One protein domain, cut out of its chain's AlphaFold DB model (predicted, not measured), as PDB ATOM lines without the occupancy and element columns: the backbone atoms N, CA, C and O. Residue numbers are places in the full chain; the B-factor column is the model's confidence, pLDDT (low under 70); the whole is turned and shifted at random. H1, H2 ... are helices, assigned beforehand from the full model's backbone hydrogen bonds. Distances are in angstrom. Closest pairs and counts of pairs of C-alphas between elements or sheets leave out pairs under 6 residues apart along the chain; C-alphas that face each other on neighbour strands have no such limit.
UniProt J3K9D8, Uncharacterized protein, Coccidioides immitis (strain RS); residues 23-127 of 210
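What this domain is: This is residues 23 to 127 of the 210 residues of an uncharacterized protein of Coccidioides immitis (strain RS) (UniProt J3K9D8). Two groups of short helices sit at the two ends of a rounded, slightly elongated body: H2 and H3 meet near their first residues as an L with H1 beside them, and H4 and H6 cross nearly at right angles with the short H5 packed on H4. The long link of residues 67 to 86 leads from one group to the other. You have 105 printed residues with six named helices, H1 to H6 in chain order, and no named strand; the class is all helix, with 56 residues in helices. The whole is compact, with a radius of gyration of the C-alphas of 13.3 A and spans of 39 by 27 by 23 A.

Where its parts are: Find C-alpha 23 at (172.025, 119.699, 147.459); from there H1 runs to residue 31. H2 takes residues 39 to 45, and H3, the longest, residues 54 to 66 over 18.5 A. Find C-alpha 87 at (163.250, 144.905, 148.467), where H4 begins; it runs 16.5 A to residue 98. H5 is residues 106 to 109, and H6 runs 15.2 A from residue 116 to C-alpha 126 at (165.752, 141.957, 159.212).

How they stand to each other: H1 touches no helix; it is close to H2 but not clearly touching, with C-alphas 28 and 42 closest at 6.8 A. H1 and H3 are near each other. H3 touches H2 with residues 54 to 58 alone, C-alphas 39 and 54 closest at 5.9 A, only just about perpendicular at 71 degrees. H4 touches H6, closest at C-alphas 93 and 123, 5.9 A, about perpendicular at 82 degrees. H4 touches H5 with residues 88 to 92 alone, C-alphas 89 and 108 closest at 6.1 A. H3 and H4 are apart. In H1, H2, H3, H4 and H6 every O i to N i+4 pair is within hydrogen-bond range; H5 is too short for one.

The domain as a whole: The C-alphas farthest apart, of Ala 51 and Pro 84, are 40.1 A apart. The printed part has no cut, and H3 to H4 is the long link. Confidence is under 70 at residues 49 to 50 and 80 to 82.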
ATOM      1  N   LYS A  23     171.661 119.786 146.040       92.25
ATOM      2  CA  LYS A  23     172.025 119.699 147.459       92.25
ATOM      3  C   LYS A  23     173.478 120.111 147.722       92.25
ATOM      4  O   LYS A  23     173.736 120.810 148.696       92.25
ATOM      5  N   GLU A  24     174.422 119.672 146.887       93.75
ATOM      6  CA  GLU A  24     175.823 120.100 147.000       93.75
ATOM      7  C   GLU A  24     175.974 121.594 146.704       93.75
ATOM      8  O   GLU A  24     176.694 122.282 147.422       93.75
ATOM      9  N   GLU A  25     175.304 122.099 145.666       94.06
ATOM     10  CA  GLU A  25     175.394 123.506 145.276       94.06
ATOM     11  C   GLU A  25     174.836 124.429 146.366       94.06
ATOM     12  O   GLU A  25     175.557 125.319 146.815       94.06
ATOM     13  N   ASN A  26     173.631 124.147 146.879       95.00
ATOM     14  CA  ASN A  26     173.028 124.890 147.991       95.00
ATOM     15  C   ASN A  26     173.935 124.879 149.224       95.00
ATOM     16  O   ASN A  26     174.177 125.917 149.838       95.00
ATOM     17  N   PHE A  27     174.490 123.710 149.562       95.38
ATOM     18  CA  PHE A  27     175.435 123.591 150.666       95.38
ATOM     19  C   PHE A  27     176.649 124.507 150.465       95.38
ATOM     20  O   PHE A  27     177.033 125.224 151.390       95.38
ATOM     21  N   LEU A  28     177.249 124.503 149.271       95.56
ATOM     22  CA  LEU A  28     178.420 125.322 148.972       95.56
ATOM     23  C   LEU A  28     178.112 126.815 149.056       95.56
ATOM     24  O   LEU A  28     178.864 127.536 149.709       95.56
ATOM     25  N   VAL A  29     177.049 127.285 148.398       96.50
ATOM     26  CA  VAL A  29     176.748 128.722 148.343       96.50
ATOM     27  C   VAL A  29     176.375 129.267 149.717       96.50
ATOM     28  O   VAL A  29     176.877 130.322 150.091       96.50
ATOM     29  N   ILE A  30     175.601 128.520 150.508       97.12
ATOM     30  CA  ILE A  30     175.168 128.967 151.836       97.12
ATOM     31  C   ILE A  30     176.347 129.024 152.806       97.12
ATOM     32  O   ILE A  30     176.596 130.058 153.421       97.12
ATOM     33  N   ASN A  31     177.118 127.940 152.918       97.06
ATOM     34  CA  ASN A  31     178.215 127.893 153.888       97.06
ATOM     35  C   ASN A  31     179.373 128.817 153.495       97.06
ATOM     36  O   ASN A  31     180.076 129.319 154.365       97.06
ATOM     37  N   ALA A  32     179.572 129.084 152.202       96.56
ATOM     38  CA  ALA A  32     180.625 129.986 151.751       96.56
ATOM     39  C   ALA A  32     180.321 131.476 151.982       96.56
ATOM     40  O   ALA A  32     181.214 132.289 151.736       96.56
ATOM     41  N   MET A  33     179.114 131.841 152.441       96.50
ATOM     42  CA  MET A  33     178.826 133.210 152.884       96.50
ATOM     43  C   MET A  33     179.635 133.594 154.127       96.50
ATOM     44  O   MET A  33     179.998 134.759 154.282       96.50
ATOM     45  N   ASP A  34     179.935 132.630 155.007       95.50
ATOM     46  CA  ASP A  34     180.794 132.872 156.164       95.50
ATOM     47  C   ASP A  34     182.261 132.972 155.703       95.50
ATOM     48  O   ASP A  34     182.819 131.991 155.192       95.50
ATOM     49  N   PRO A  35     182.931 134.125 155.896       89.88
ATOM     50  CA  PRO A  35     184.319 134.312 155.477       89.88
ATOM     51  C   PRO A  35     185.304 133.366 156.184       89.88
ATOM     52  O   PRO A  35     186.422 133.176 155.701       89.88
ATOM     53  N   ASN A  36     184.911 132.753 157.305       93.56
ATOM     54  CA  ASN A  36     185.738 131.793 158.033       93.56
ATOM     55  C   ASN A  36     185.669 130.373 157.444       93.56
ATOM     56  O   ASN A  36     186.487 129.517 157.790       93.56
ATOM     57  N   VAL A  37     184.722 130.105 156.540       95.38
ATOM     58  CA  VAL A  37     184.561 128.791 155.918       95.38
ATOM     59  C   VAL A  37     185.556 128.617 154.767       95.38
ATOM     60  O   VAL A  37     185.483 129.246 153.705       95.38
ATOM     61  N   SER A  38     186.513 127.709 154.970       94.19
ATOM     62  CA  SER A  38     187.554 127.375 153.995       94.19
ATOM     63  C   SER A  38     187.094 126.314 152.984       94.19
ATOM     64  O   SER A  38     186.158 125.555 153.225       94.19
ATOM     65  N   ASN A  39     187.786 126.205 151.842       93.88
ATOM     66  CA  ASN A  39     187.521 125.124 150.877       93.88
ATOM     67  C   ASN A  39     187.778 123.727 151.449       93.88
ATOM     68  O   ASN A  39     187.109 122.777 151.052       93.88
ATOM     69  N   ASP A  40     188.753 123.603 152.349       93.94
ATOM     70  CA  ASP A  40     189.041 122.341 153.029       93.94
ATOM     71  C   ASP A  40     187.874 121.935 153.938       93.94
ATOM     72  O   ASP A  40     187.427 120.788 153.903       93.94
ATOM     73  N   TRP A  41     187.306 122.895 154.676       95.69
ATOM     74  CA  TRP A  41     186.113 122.654 155.482       95.69
ATOM     75  C   TRP A  41     184.911 122.272 154.609       95.69
ATOM     76  O   TRP A  41     184.240 121.283 154.904       95.69
ATOM     77  N   LEU A  42     184.673 122.995 153.507       95.12
ATOM     78  CA  LEU A  42     183.582 122.687 152.572       95.12
ATOM     79  C   LEU A  42     183.711 121.275 152.003       95.12
ATOM     80  O   LEU A  42     182.724 120.552 151.947       95.12
ATOM     81  N   LEU A  43     184.924 120.864 151.618       93.06
ATOM     82  CA  LEU A  43     185.172 119.524 151.097       93.06
ATOM     83  C   LEU A  43     184.863 118.440 152.135       93.06
ATOM     84  O   LEU A  43     184.223 117.448 151.803       93.06
ATOM     85  N   LYS A  44     185.301 118.632 153.384       92.50
ATOM     86  CA  LYS A  44     185.108 117.658 154.471       92.50
ATOM     87  C   LYS A  44     183.645 117.470 154.870       92.50
ATOM     88  O   LYS A  44     183.297 116.401 155.359       92.50
ATOM     89  N   ASN A  45     182.817 118.495 154.682       93.94
ATOM     90  CA  ASN A  45     181.419 118.511 155.118       93.94
ATOM     91  C   ASN A  45     180.419 118.395 153.956       93.94
ATOM     92  O   ASN A  45     179.210 118.465 154.176       93.94
ATOM     93  N   LEU A  46     180.903 118.225 152.722       91.88
ATOM     94  CA  LEU A  46     180.052 118.195 151.542       91.88
ATOM     95  C   LEU A  46     179.075 117.001 151.583       91.88
ATOM     96  O   LEU A  46     179.499 115.860 151.805       91.88
ATOM     97  N   PRO A  47     177.775 117.209 151.315       89.56
ATOM     98  CA  PRO A  47     176.826 116.108 151.213       89.56
ATOM     99  C   PRO A  47     177.096 115.253 149.963       89.56
ATOM    100  O   PRO A  47     177.427 115.778 148.907       89.56
ATOM    101  N   GLY A  48     176.875 113.935 150.050       75.38
ATOM    102  CA  GLY A  48     176.898 113.041 148.876       75.38
ATOM    103  C   GLY A  48     178.181 112.227 148.655       75.38
ATOM    104  O   GLY A  48     178.269 111.503 147.667       75.38
ATOM    105  N   GLY A  49     179.133 112.266 149.591       66.44
ATOM    106  CA  GLY A  49     180.355 111.454 149.554       66.44
ATOM    107  C   GLY A  49     181.519 112.129 148.815       66.44
ATOM    108  O   GLY A  49     181.331 112.927 147.901       66.44
ATOM    109  N   ASN A  50     182.749 111.807 149.234       64.31
ATOM    110  CA  ASN A  50     183.998 112.522 148.912       64.31
ATOM    111  C   ASN A  50     184.516 112.322 147.470       64.31
ATOM    112  O   ASN A  50     185.681 111.991 147.261       64.31
ATOM    113  N   ALA A  51     183.676 112.524 146.454       73.75
ATOM    114  CA  ALA A  51     184.092 112.502 145.048       73.75
ATOM    115  C   ALA A  51     184.628 113.859 144.542       73.75
ATOM    116  O   ALA A  51     185.095 113.954 143.405       73.75
ATOM    117  N   ARG A  52     184.544 114.919 145.357       87.94
ATOM    118  CA  ARG A  52     185.023 116.267 145.013       87.94
ATOM    119  C   ARG A  52     186.468 116.489 145.448       87.94
ATOM    120  O   ARG A  52     187.025 115.761 146.260       87.94
ATOM    121  N   SER A  53     187.066 117.544 144.911       90.06
ATOM    122  CA  SER A  53     188.372 118.057 145.328       90.06
ATOM    123  C   SER A  53     188.290 119.560 145.585       90.06
ATOM    124  O   SER A  53     187.385 120.235 145.088       90.06
ATOM    125  N   ILE A  54     189.268 120.110 146.308       91.56
ATOM    126  CA  ILE A  54     189.389 121.560 146.548       91.56
ATOM    127  C   ILE A  54     189.412 122.344 145.225       91.56
ATOM    128  O   ILE A  54     188.769 123.392 145.100       91.56
ATOM    129  N   ASN A  55     190.108 121.813 144.215       91.56
ATOM    130  CA  ASN A  55     190.168 122.411 142.882       91.56
ATOM    131  C   ASN A  55     188.796 122.395 142.201       91.56
ATOM    132  O   ASN A  55     188.418 123.383 141.581       91.56
ATOM    133  N   SER A  56     188.025 121.315 142.362       91.69
ATOM    134  CA  SER A  56     186.662 121.236 141.830       91.69
ATOM    135  C   SER A  56     185.730 122.254 142.487       91.69
ATOM    136  O   SER A  56     184.948 122.873 141.776       91.69
ATOM    137  N   ILE A  57     185.817 122.458 143.808       93.94
ATOM    138  CA  ILE A  57     185.023 123.472 144.529       93.94
ATOM    139  C   ILE A  57     185.375 124.878 144.029       93.94
ATOM    140  O   ILE A  57     184.496 125.665 143.683       93.94
ATOM    141  N   SER A  58     186.672 125.187 143.941       94.38
ATOM    142  CA  SER A  58     187.150 126.491 143.462       94.38
ATOM    143  C   SER A  58     186.728 126.751 142.012       94.38
ATOM    144  O   SER A  58     186.265 127.842 141.686       94.38
ATOM    145  N   GLY A  59     186.847 125.731 141.157       94.94
ATOM    146  CA  GLY A  59     186.387 125.772 139.773       94.94
ATOM    147  C   GLY A  59     184.880 125.992 139.665       94.94
ATOM    148  O   GLY A  59     184.458 126.813 138.858       94.94
ATOM    149  N   HIS A  60     184.081 125.341 140.516       95.19
ATOM    150  CA  HIS A  60     182.626 125.513 140.539       95.19
ATOM    151  C   HIS A  60     182.208 126.927 140.946       95.19
ATOM    152  O   HIS A  60     181.402 127.550 140.263       95.19
ATOM    153  N   PHE A  61     182.817 127.492 141.995       96.56
ATOM    154  CA  PHE A  61     182.572 128.892 142.360       96.56
ATOM    155  C   PHE A  61     182.907 129.855 141.218       96.56
ATOM    156  O   PHE A  61     182.165 130.805 140.973       96.56
ATOM    157  N   ASN A  62     184.013 129.622 140.507       96.19
ATOM    158  CA  ASN A  62     184.383 130.448 139.361       96.19
ATOM    159  C   ASN A  62     183.395 130.301 138.196       96.19
ATOM    160  O   ASN A  62     183.016 131.311 137.611       96.19
ATOM    161  N   ASP A  63     182.939 129.085 137.896       95.81
ATOM    162  CA  ASP A  63     181.917 128.833 136.873       95.81
ATOM    163  C   ASP A  63     180.596 129.549 137.197       95.81
ATOM    164  O   ASP A  63     180.056 130.256 136.346       95.81
ATOM    165  N   MET A  64     180.118 129.458 138.444       96.38
ATOM    166  CA  MET A  64     178.911 130.168 138.881       96.38
ATOM    167  C   MET A  64     179.052 131.687 138.726       96.38
ATOM    168  O   MET A  64     178.145 132.334 138.207       96.38
ATOM    169  N   ARG A  65     180.203 132.263 139.095       96.25
ATOM    170  CA  ARG A  65     180.470 133.701 138.917       96.25
ATOM    171  C   ARG A  65     180.478 134.121 137.452       96.25
ATOM    172  O   ARG A  65     179.893 135.144 137.110       96.25
ATOM    173  N   LEU A  66     181.126 133.341 136.587       95.81
ATOM    174  CA  LEU A  66     181.177 133.621 135.147       95.81
ATOM    175  C   LEU A  66     179.788 133.574 134.505       95.81
ATOM    176  O   LEU A  66     179.521 134.327 133.573       95.81
ATOM    177  N   LYS A  67     178.901 132.725 135.027       95.62
ATOM    178  CA  LYS A  67     177.507 132.604 134.589       95.62
ATOM    179  C   LYS A  67     176.560 133.610 135.248       95.62
ATOM    180  O   LYS A  67     175.366 133.544 134.992       95.62
ATOM    181  N   GLY A  68     177.060 134.513 136.095       95.12
ATOM    182  CA  GLY A  68     176.222 135.476 136.814       95.12
ATOM    183  C   GLY A  68     175.327 134.846 137.883       95.12
ATOM    184  O   GLY A  68     174.371 135.479 138.310       95.12
ATOM    185  N   ARG A  69     175.644 133.625 138.329       96.38
ATOM    186  CA  ARG A  69     174.902 132.874 139.353       96.38
ATOM    187  C   ARG A  69     175.416 133.100 140.765       96.38
ATOM    188  O   ARG A  69     174.792 132.663 141.717       96.38
ATOM    189  N   LEU A  70     176.574 133.736 140.917       96.69
ATOM    190  CA  LEU A  70     177.154 134.056 142.215       96.69
ATOM    191  C   LEU A  70     177.927 135.368 142.134       96.69
ATOM    192  O   LEU A  70     178.712 135.569 141.203       96.69
ATOM    193  N   SER A  71     177.776 136.228 143.140       94.62
ATOM    194  CA  SER A  71     178.619 137.417 143.264       94.62
ATOM    195  C   SER A  71     180.106 137.036 143.343       94.62
ATOM    196  O   SER A  71     180.513 135.996 143.881       94.62
ATOM    197  N   ARG A  72     180.961 137.915 142.815       93.44
ATOM    198  CA  ARG A  72     182.420 137.768 142.916       93.44
ATOM    199  C   ARG A  72     182.864 137.859 144.373       93.44
ATOM    200  O   ARG A  72     183.761 137.126 144.792       93.44
ATOM    201  N   SER A  73     182.158 138.683 145.131       93.25
ATOM    202  CA  SER A  73     182.419 139.060 146.516       93.25
ATOM    203  C   SER A  73     181.739 138.154 147.529       93.25
ATOM    204  O   SER A  73     181.901 138.359 148.725       93.25
ATOM    205  N   TRP A  74     181.038 137.107 147.083       95.56
ATOM    206  CA  TRP A  74     180.220 136.237 147.932       95.56
ATOM    207  C   TRP A  74     180.928 135.688 149.179       95.56
ATOM    208  O   TRP A  74     180.301 135.482 150.205       95.56
ATOM    209  N   ARG A  75     182.247 135.484 149.116       94.62
ATOM    210  CA  ARG A  75     183.049 134.954 150.236       94.62
ATOM    211  C   ARG A  75     183.733 136.022 151.087       94.62
ATOM    212  O   ARG A  75     184.519 135.695 151.971       94.62
ATOM    213  N   ALA A  76     183.519 137.290 150.768       93.19
ATOM    214  CA  ALA A  76     184.022 138.403 151.549       93.19
ATOM    215  C   ALA A  76     183.089 138.675 152.736       93.19
ATOM    216  O   ALA A  76     181.892 138.391 152.681       93.19
ATOM    217  N   LYS A  77     183.642 139.272 153.797       91.19
ATOM    218  CA  LYS A  77     182.832 139.771 154.913       91.19
ATOM    219  C   LYS A  77     181.990 140.978 154.479       91.19
ATOM    220  O   LYS A  77     180.785 140.986 154.668       91.19
ATOM    221  N   HIS A  78     182.635 141.954 153.848       87.00
ATOM    222  CA  HIS A  78     182.012 143.138 153.256       87.00
ATOM    223  C   HIS A  78     182.663 143.416 151.898       87.00
ATOM    224  O   HIS A  78     183.739 142.880 151.605       87.00
ATOM    225  N   TRP A  79     182.038 144.260 151.080       81.00
ATOM    226  CA  TRP A  79     182.580 144.672 149.787       81.00
ATOM    227  C   TRP A  79     182.436 146.181 149.600       81.00
ATOM    228  O   TRP A  79     181.449 146.764 150.021       81.00
ATOM    229  N   ASN A  80     183.411 146.820 148.949       62.28
ATOM    230  CA  ASN A  80     183.559 148.285 148.884       62.28
ATOM    231  C   ASN A  80     182.457 149.033 148.094       62.28
ATOM    232  O   ASN A  80     182.604 150.217 147.790       62.28
ATOM    233  N   HIS A  81     181.362 148.363 147.742       61.94
ATOM    234  CA  HIS A  81     180.262 148.900 146.950       61.94
ATOM    235  C   HIS A  81     178.916 148.557 147.594       61.94
ATOM    236  O   HIS A  81     178.067 147.939 146.954       61.94
ATOM    237  N   ASP A  82     178.720 148.961 148.851       62.69
ATOM    238  CA  ASP A  82     177.448 148.807 149.561       62.69
ATOM    239  C   ASP A  82     176.375 149.700 148.924       62.69
ATOM    240  O   ASP A  82     176.103 150.829 149.330       62.69
ATOM    241  N   ARG A  83     175.779 149.188 147.850       85.62
ATOM    242  CA  ARG A  83     174.560 149.739 147.269       85.62
ATOM    243  C   ARG A  83     173.418 149.578 148.275       85.62
ATOM    244  O   ARG A  83     173.430 148.613 149.042       85.62
ATOM    245  N   PRO A  84     172.402 150.453 148.258       91.00
ATOM    246  CA  PRO A  84     171.202 150.242 149.062       91.00
ATOM    247  C   PRO A  84     170.616 148.848 148.815       91.00
ATOM    248  O   PRO A  84     170.631 148.378 147.675       91.00
ATOM    249  N   TRP A  85     170.171 148.168 149.872       94.81
ATOM    250  CA  TRP A  85     169.466 146.888 149.761       94.81
ATOM    251  C   TRP A  85     168.170 147.080 148.986       94.81
ATOM    252  O   TRP A  85     167.436 148.039 149.235       94.81
ATOM    253  N   THR A  86     167.918 146.205 148.016       96.44
ATOM    254  CA  THR A  86     166.639 146.213 147.307       96.44
ATOM    255  C   THR A  86     165.616 145.377 148.065       96.44
ATOM    256  O   THR A  86     165.963 144.497 148.854       96.44
ATOM    257  N   ILE A  87     164.335 145.643 147.814       97.38
ATOM    258  CA  ILE A  87     163.250 144.905 148.467       97.38
ATOM    259  C   ILE A  87     163.255 143.424 148.062       97.38
ATOM    260  O   ILE A  87     162.909 142.558 148.856       97.38
ATOM    261  N   GLU A  88     163.699 143.133 146.837       97.44
ATOM    262  CA  GLU A  88     163.850 141.781 146.306       97.44
ATOM    263  C   GLU A  88     164.974 141.015 147.017       97.44
ATOM    264  O   GLU A  88     164.815 139.830 147.301       97.44
ATOM    265  N   GLU A  89     166.098 141.678 147.315       97.81
ATOM    266  CA  GLU A  89     167.196 141.084 148.090       97.81
ATOM    267  C   GLU A  89     166.755 140.797 149.533       97.81
ATOM    268  O   GLU A  89     167.018 139.712 150.047       97.81
ATOM    269  N   ASP A  90     166.056 141.737 150.176       98.38
ATOM    270  CA  ASP A  90     165.548 141.552 151.541       98.38
ATOM    271  C   ASP A  90     164.516 140.417 151.626       98.38
ATOM    272  O   ASP A  90     164.549 139.622 152.568       98.38
ATOM    273  N   ALA A  91     163.624 140.308 150.634       98.25
ATOM    274  CA  ALA A  91     162.659 139.218 150.563       98.25
ATOM    275  C   ALA A  91     163.352 137.860 150.414       98.25
ATOM    276  O   ALA A  91     163.036 136.942 151.165       98.25
ATOM    277  N   GLU A  92     164.337 137.744 149.520       98.25
ATOM    278  CA  GLU A  92     165.116 136.511 149.355       98.25
ATOM    279  C   GLU A  92     165.804 136.090 150.664       98.25
ATOM    280  O   GLU A  92     165.778 134.922 151.046       98.25
ATOM    281  N   ILE A  93     166.371 137.048 151.403       98.44
ATOM    282  CA  ILE A  93     167.019 136.785 152.695       98.44
ATOM    283  C   ILE A  93     166.020 136.266 153.737       98.44
ATOM    284  O   ILE A  93     166.329 135.325 154.474       98.44
ATOM    285  N   LEU A  94     164.829 136.863 153.815       98.44
ATOM    286  CA  LEU A  94     163.792 136.434 154.754       98.44
ATOM    287  C   LEU A  94     163.241 135.052 154.397       98.44
ATOM    288  O   LEU A  94     163.129 134.209 155.287       98.44
ATOM    289  N   LEU A  95     162.972 134.799 153.115       97.12
ATOM    290  CA  LEU A  95     162.528 133.501 152.598       97.12
ATOM    291  C   LEU A  95     163.555 132.398 152.875       97.12
ATOM    292  O   LEU A  95     163.220 131.316 153.372       97.12
ATOM    293  N   TRP A  96     164.834 132.696 152.647       97.56
ATOM    294  CA  TRP A  96     165.933 131.816 153.025       97.56
ATOM    295  C   TRP A  96     165.918 131.510 154.530       97.56
ATOM    296  O   TRP A  96     166.058 130.351 154.923       97.56
ATOM    297  N   ASN A  97     165.700 132.507 155.393       97.50
ATOM    298  CA  ASN A  97     165.651 132.280 156.836       97.50
ATOM    299  C   ASN A  97     164.444 131.424 157.272       97.50
ATOM    300  O   ASN A  97     164.633 130.419 157.961       97.50
ATOM    301  N   VAL A  98     163.220 131.778 156.860       96.81
ATOM    302  CA  VAL A  98     161.993 131.079 157.305       96.81
ATOM    303  C   VAL A  98     161.897 129.648 156.772       96.81
ATOM    304  O   VAL A  98     161.337 128.784 157.440       96.81
ATOM    305  N   SER A  99     162.525 129.356 155.628       92.62
ATOM    306  CA  SER A  99     162.626 127.999 155.070       92.62
ATOM    307  C   SER A  99     163.672 127.115 155.771       92.62
ATOM    308  O   SER A  99     164.012 126.032 155.288       92.62
ATOM    309  N   GLY A 100     164.227 127.560 156.903       94.25
ATOM    310  CA  GLY A 100     165.258 126.823 157.634       94.25
ATOM    311  C   GLY A 100     166.614 126.836 156.931       94.25
ATOM    312  O   GLY A 100     167.417 125.920 157.116       94.25
ATOM    313  N   ARG A 101     166.878 127.870 156.123       93.62
ATOM    314  CA  ARG A 101     168.140 128.085 155.405       93.62
ATOM    315  C   ARG A 101     168.480 126.967 154.421       93.62
ATOM    316  O   ARG A 101     169.642 126.589 154.283       93.62
ATOM    317  N   ALA A 102     167.470 126.435 153.735       90.69
ATOM    318  CA  ALA A 102     167.628 125.301 152.823       90.69
ATOM    319  C   ALA A 102     168.117 125.696 151.415       90.69
ATOM    320  O   ALA A 102     168.876 124.951 150.784       90.69
ATOM    321  N   PHE A 103     167.679 126.853 150.917       93.81
ATOM    322  CA  PHE A 103     167.981 127.365 149.581       93.81
ATOM    323  C   PHE A 103     167.997 128.892 149.590       93.81
ATOM    324  O   PHE A 103     167.205 129.499 150.302       93.81
ATOM    325  N   ILE A 104     168.897 129.479 148.804       96.06
ATOM    326  CA  ILE A 104     168.957 130.916 148.553       96.06
ATOM    327  C   ILE A 104     169.243 131.138 147.063       96.06
ATOM    328  O   ILE A 104     170.184 130.548 146.520       96.06
ATOM    329  N   ASP A 105     168.441 131.964 146.396       96.38
ATOM    330  CA  ASP A 105     168.650 132.378 145.011       96.38
ATOM    331  C   ASP A 105     169.776 133.412 144.939       96.38
ATOM    332  O   ASP A 105     169.602 134.623 145.108       96.38
ATOM    333  N   THR A 106     170.981 132.917 144.673       95.81
ATOM    334  CA  THR A 106     172.179 133.748 144.637       95.81
ATOM    335  C   THR A 106     172.210 134.742 143.472       95.81
ATOM    336  O   THR A 106     172.970 135.712 143.530       95.81
ATOM    337  N   GLU A 107     171.384 134.556 142.435       96.69
ATOM    338  CA  GLU A 107     171.315 135.461 141.280       96.69
ATOM    339  C   GLU A 107     170.768 136.844 141.660       96.69
ATOM    340  O   GLU A 107     171.223 137.852 141.106       96.69
ATOM    341  N   LYS A 108     169.888 136.919 142.672       96.19
ATOM    342  CA  LYS A 108     169.331 138.178 143.205       96.19
ATOM    343  C   LYS A 108     170.407 139.168 143.642       96.19
ATOM    344  O   LYS A 108     170.239 140.375 143.506       96.19
ATOM    345  N   PHE A 109     171.539 138.653 144.107       95.88
ATOM    346  CA  PHE A 109     172.613 139.447 144.694       95.88
ATOM    347  C   PHE A 109     173.736 139.792 143.705       95.88
ATOM    348  O   PHE A 109     174.642 140.570 144.024       95.88
ATOM    349  N   CYS A 110     173.710 139.220 142.498       94.44
ATOM    350  CA  CYS A 110     174.766 139.395 141.503       94.44
ATOM    351  C   CYS A 110     174.806 140.814 140.933       94.44
ATOM    352  O   CYS A 110     175.891 141.363 140.742       94.44
ATOM    353  N   ALA A 111     173.642 141.427 140.691       92.44
ATOM    354  CA  ALA A 111     173.548 142.767 140.107       92.44
ATOM    355  C   ALA A 111     174.226 143.843 140.975       92.44
ATOM    356  O   ALA A 111     174.796 144.802 140.448       92.44
ATOM    357  N   ASN A 112     174.200 143.654 142.296       92.56
ATOM    358  CA  ASN A 112     174.834 144.536 143.274       92.56
ATOM    359  C   ASN A 112     176.156 143.985 143.828       92.56
ATOM    360  O   ASN A 112     176.742 144.609 144.705       92.56
ATOM    361  N   ASP A 113     176.632 142.846 143.312       93.31
ATOM    362  CA  ASP A 113     177.867 142.177 143.732       93.31
ATOM    363  C   ASP A 113     177.991 142.017 145.263       93.31
ATOM    364  O   ASP A 113     179.029 142.336 145.850       93.31
ATOM    365  N   ARG A 114     176.917 141.547 145.921       94.44
ATOM    366  CA  ARG A 114     176.869 141.457 147.391       94.44
ATOM    367  C   ARG A 114     177.906 140.495 147.961       94.44
ATOM    368  O   ARG A 114     178.066 139.362 147.508       94.44
ATOM    369  N   ALA A 115     178.527 140.924 149.056       95.38
ATOM    370  CA  ALA A 115     179.291 140.038 149.919       95.38
ATOM    371  C   ALA A 115     178.369 139.128 150.740       95.38
ATOM    372  O   ALA A 115     177.394 139.605 151.317       95.38
ATOM    373  N   GLY A 116     178.701 137.841 150.858       95.75
ATOM    374  CA  GLY A 116     177.913 136.897 151.656       95.75
ATOM    375  C   GLY A 116     177.923 137.239 153.144       95.75
ATOM    376  O   GLY A 116     176.896 137.114 153.802       95.75
ATOM    377  N   GLY A 117     179.025 137.786 153.670       95.81
ATOM    378  CA  GLY A 117     179.039 138.304 155.040       95.81
ATOM    379  C   GLY A 117     178.043 139.450 155.258       95.81
ATOM    380  O   GLY A 117     177.389 139.491 156.297       95.81
ATOM    381  N   ALA A 118     177.843 140.313 154.258       95.38
ATOM    382  CA  ALA A 118     176.849 141.383 154.314       95.38
ATOM    383  C   ALA A 118     175.414 140.833 154.232       95.38
ATOM    384  O   ALA A 118     174.531 141.341 154.916       95.38
ATOM    385  N   VAL A 119     175.184 139.763 153.459       96.81
ATOM    386  CA  VAL A 119     173.901 139.031 153.437       96.81
ATOM    387  C   VAL A 119     173.584 138.457 154.823       96.81
ATOM    388  O   VAL A 119     172.476 138.637 155.321       96.81
ATOM    389  N   LEU A 120     174.568 137.846 155.493       97.06
ATOM    390  CA  LEU A 120     174.415 137.326 156.859       97.06
ATOM    391  C   LEU A 120     174.125 138.426 157.891       97.06
ATOM    392  O   LEU A 120     173.385 138.210 158.848       97.06
ATOM    393  N   GLU A 121     174.724 139.603 157.744       95.81
ATOM    394  CA  GLU A 121     174.436 140.742 158.620       95.81
ATOM    395  C   GLU A 121     173.052 141.332 158.350       95.81
ATOM    396  O   GLU A 121     172.323 141.645 159.295       95.81
ATOM    397  N   ARG A 122     172.657 141.423 157.077       96.62
ATOM    398  CA  ARG A 122     171.326 141.887 156.686       96.62
ATOM    399  C   ARG A 122     170.232 140.944 157.176       96.62
ATOM    400  O   ARG A 122     169.223 141.422 157.680       96.62
ATOM    401  N   GLU A 123     170.459 139.633 157.123       97.75
ATOM    402  CA  GLU A 123     169.568 138.619 157.701       97.75
ATOM    403  C   GLU A 123     169.315 138.866 159.187       97.75
ATOM    404  O   GLU A 123     168.162 138.984 159.606       97.75
ATOM    405  N   LYS A 124     170.384 139.037 159.972       97.25
ATOM    406  CA  LYS A 124     170.274 139.357 161.401       97.25
ATOM    407  C   LYS A 124     169.498 140.644 161.637       97.25
ATOM    408  O   LYS A 124     168.685 140.687 162.551       97.25
ATOM    409  N   TYR A 125     169.755 141.679 160.839       96.94
ATOM    410  CA  TYR A 125     169.048 142.952 160.942       96.94
ATOM    411  C   TYR A 125     167.549 142.795 160.665       96.94
ATOM    412  O   TYR A 125     166.729 143.232 161.470       96.94
ATOM    413  N   LEU A 126     167.163 142.145 159.563       97.62
ATOM    414  CA  LEU A 126     165.752 141.957 159.212       97.62
ATOM    415  C   LEU A 126     165.028 141.146 160.294       97.62
ATOM    416  O   LEU A 126     163.974 141.573 160.761       97.62
ATOM    417  N   CYS A 127     165.658 140.074 160.787       97.19
ATOM    418  CA  CYS A 127     165.087 139.170 161.789       97.19
ATOM    419  C   CYS A 127     164.985 139.747 163.215       97.19
ATOM    420  O   CYS A 127     164.496 139.059 164.110       97.19
TER     421      CYS A 127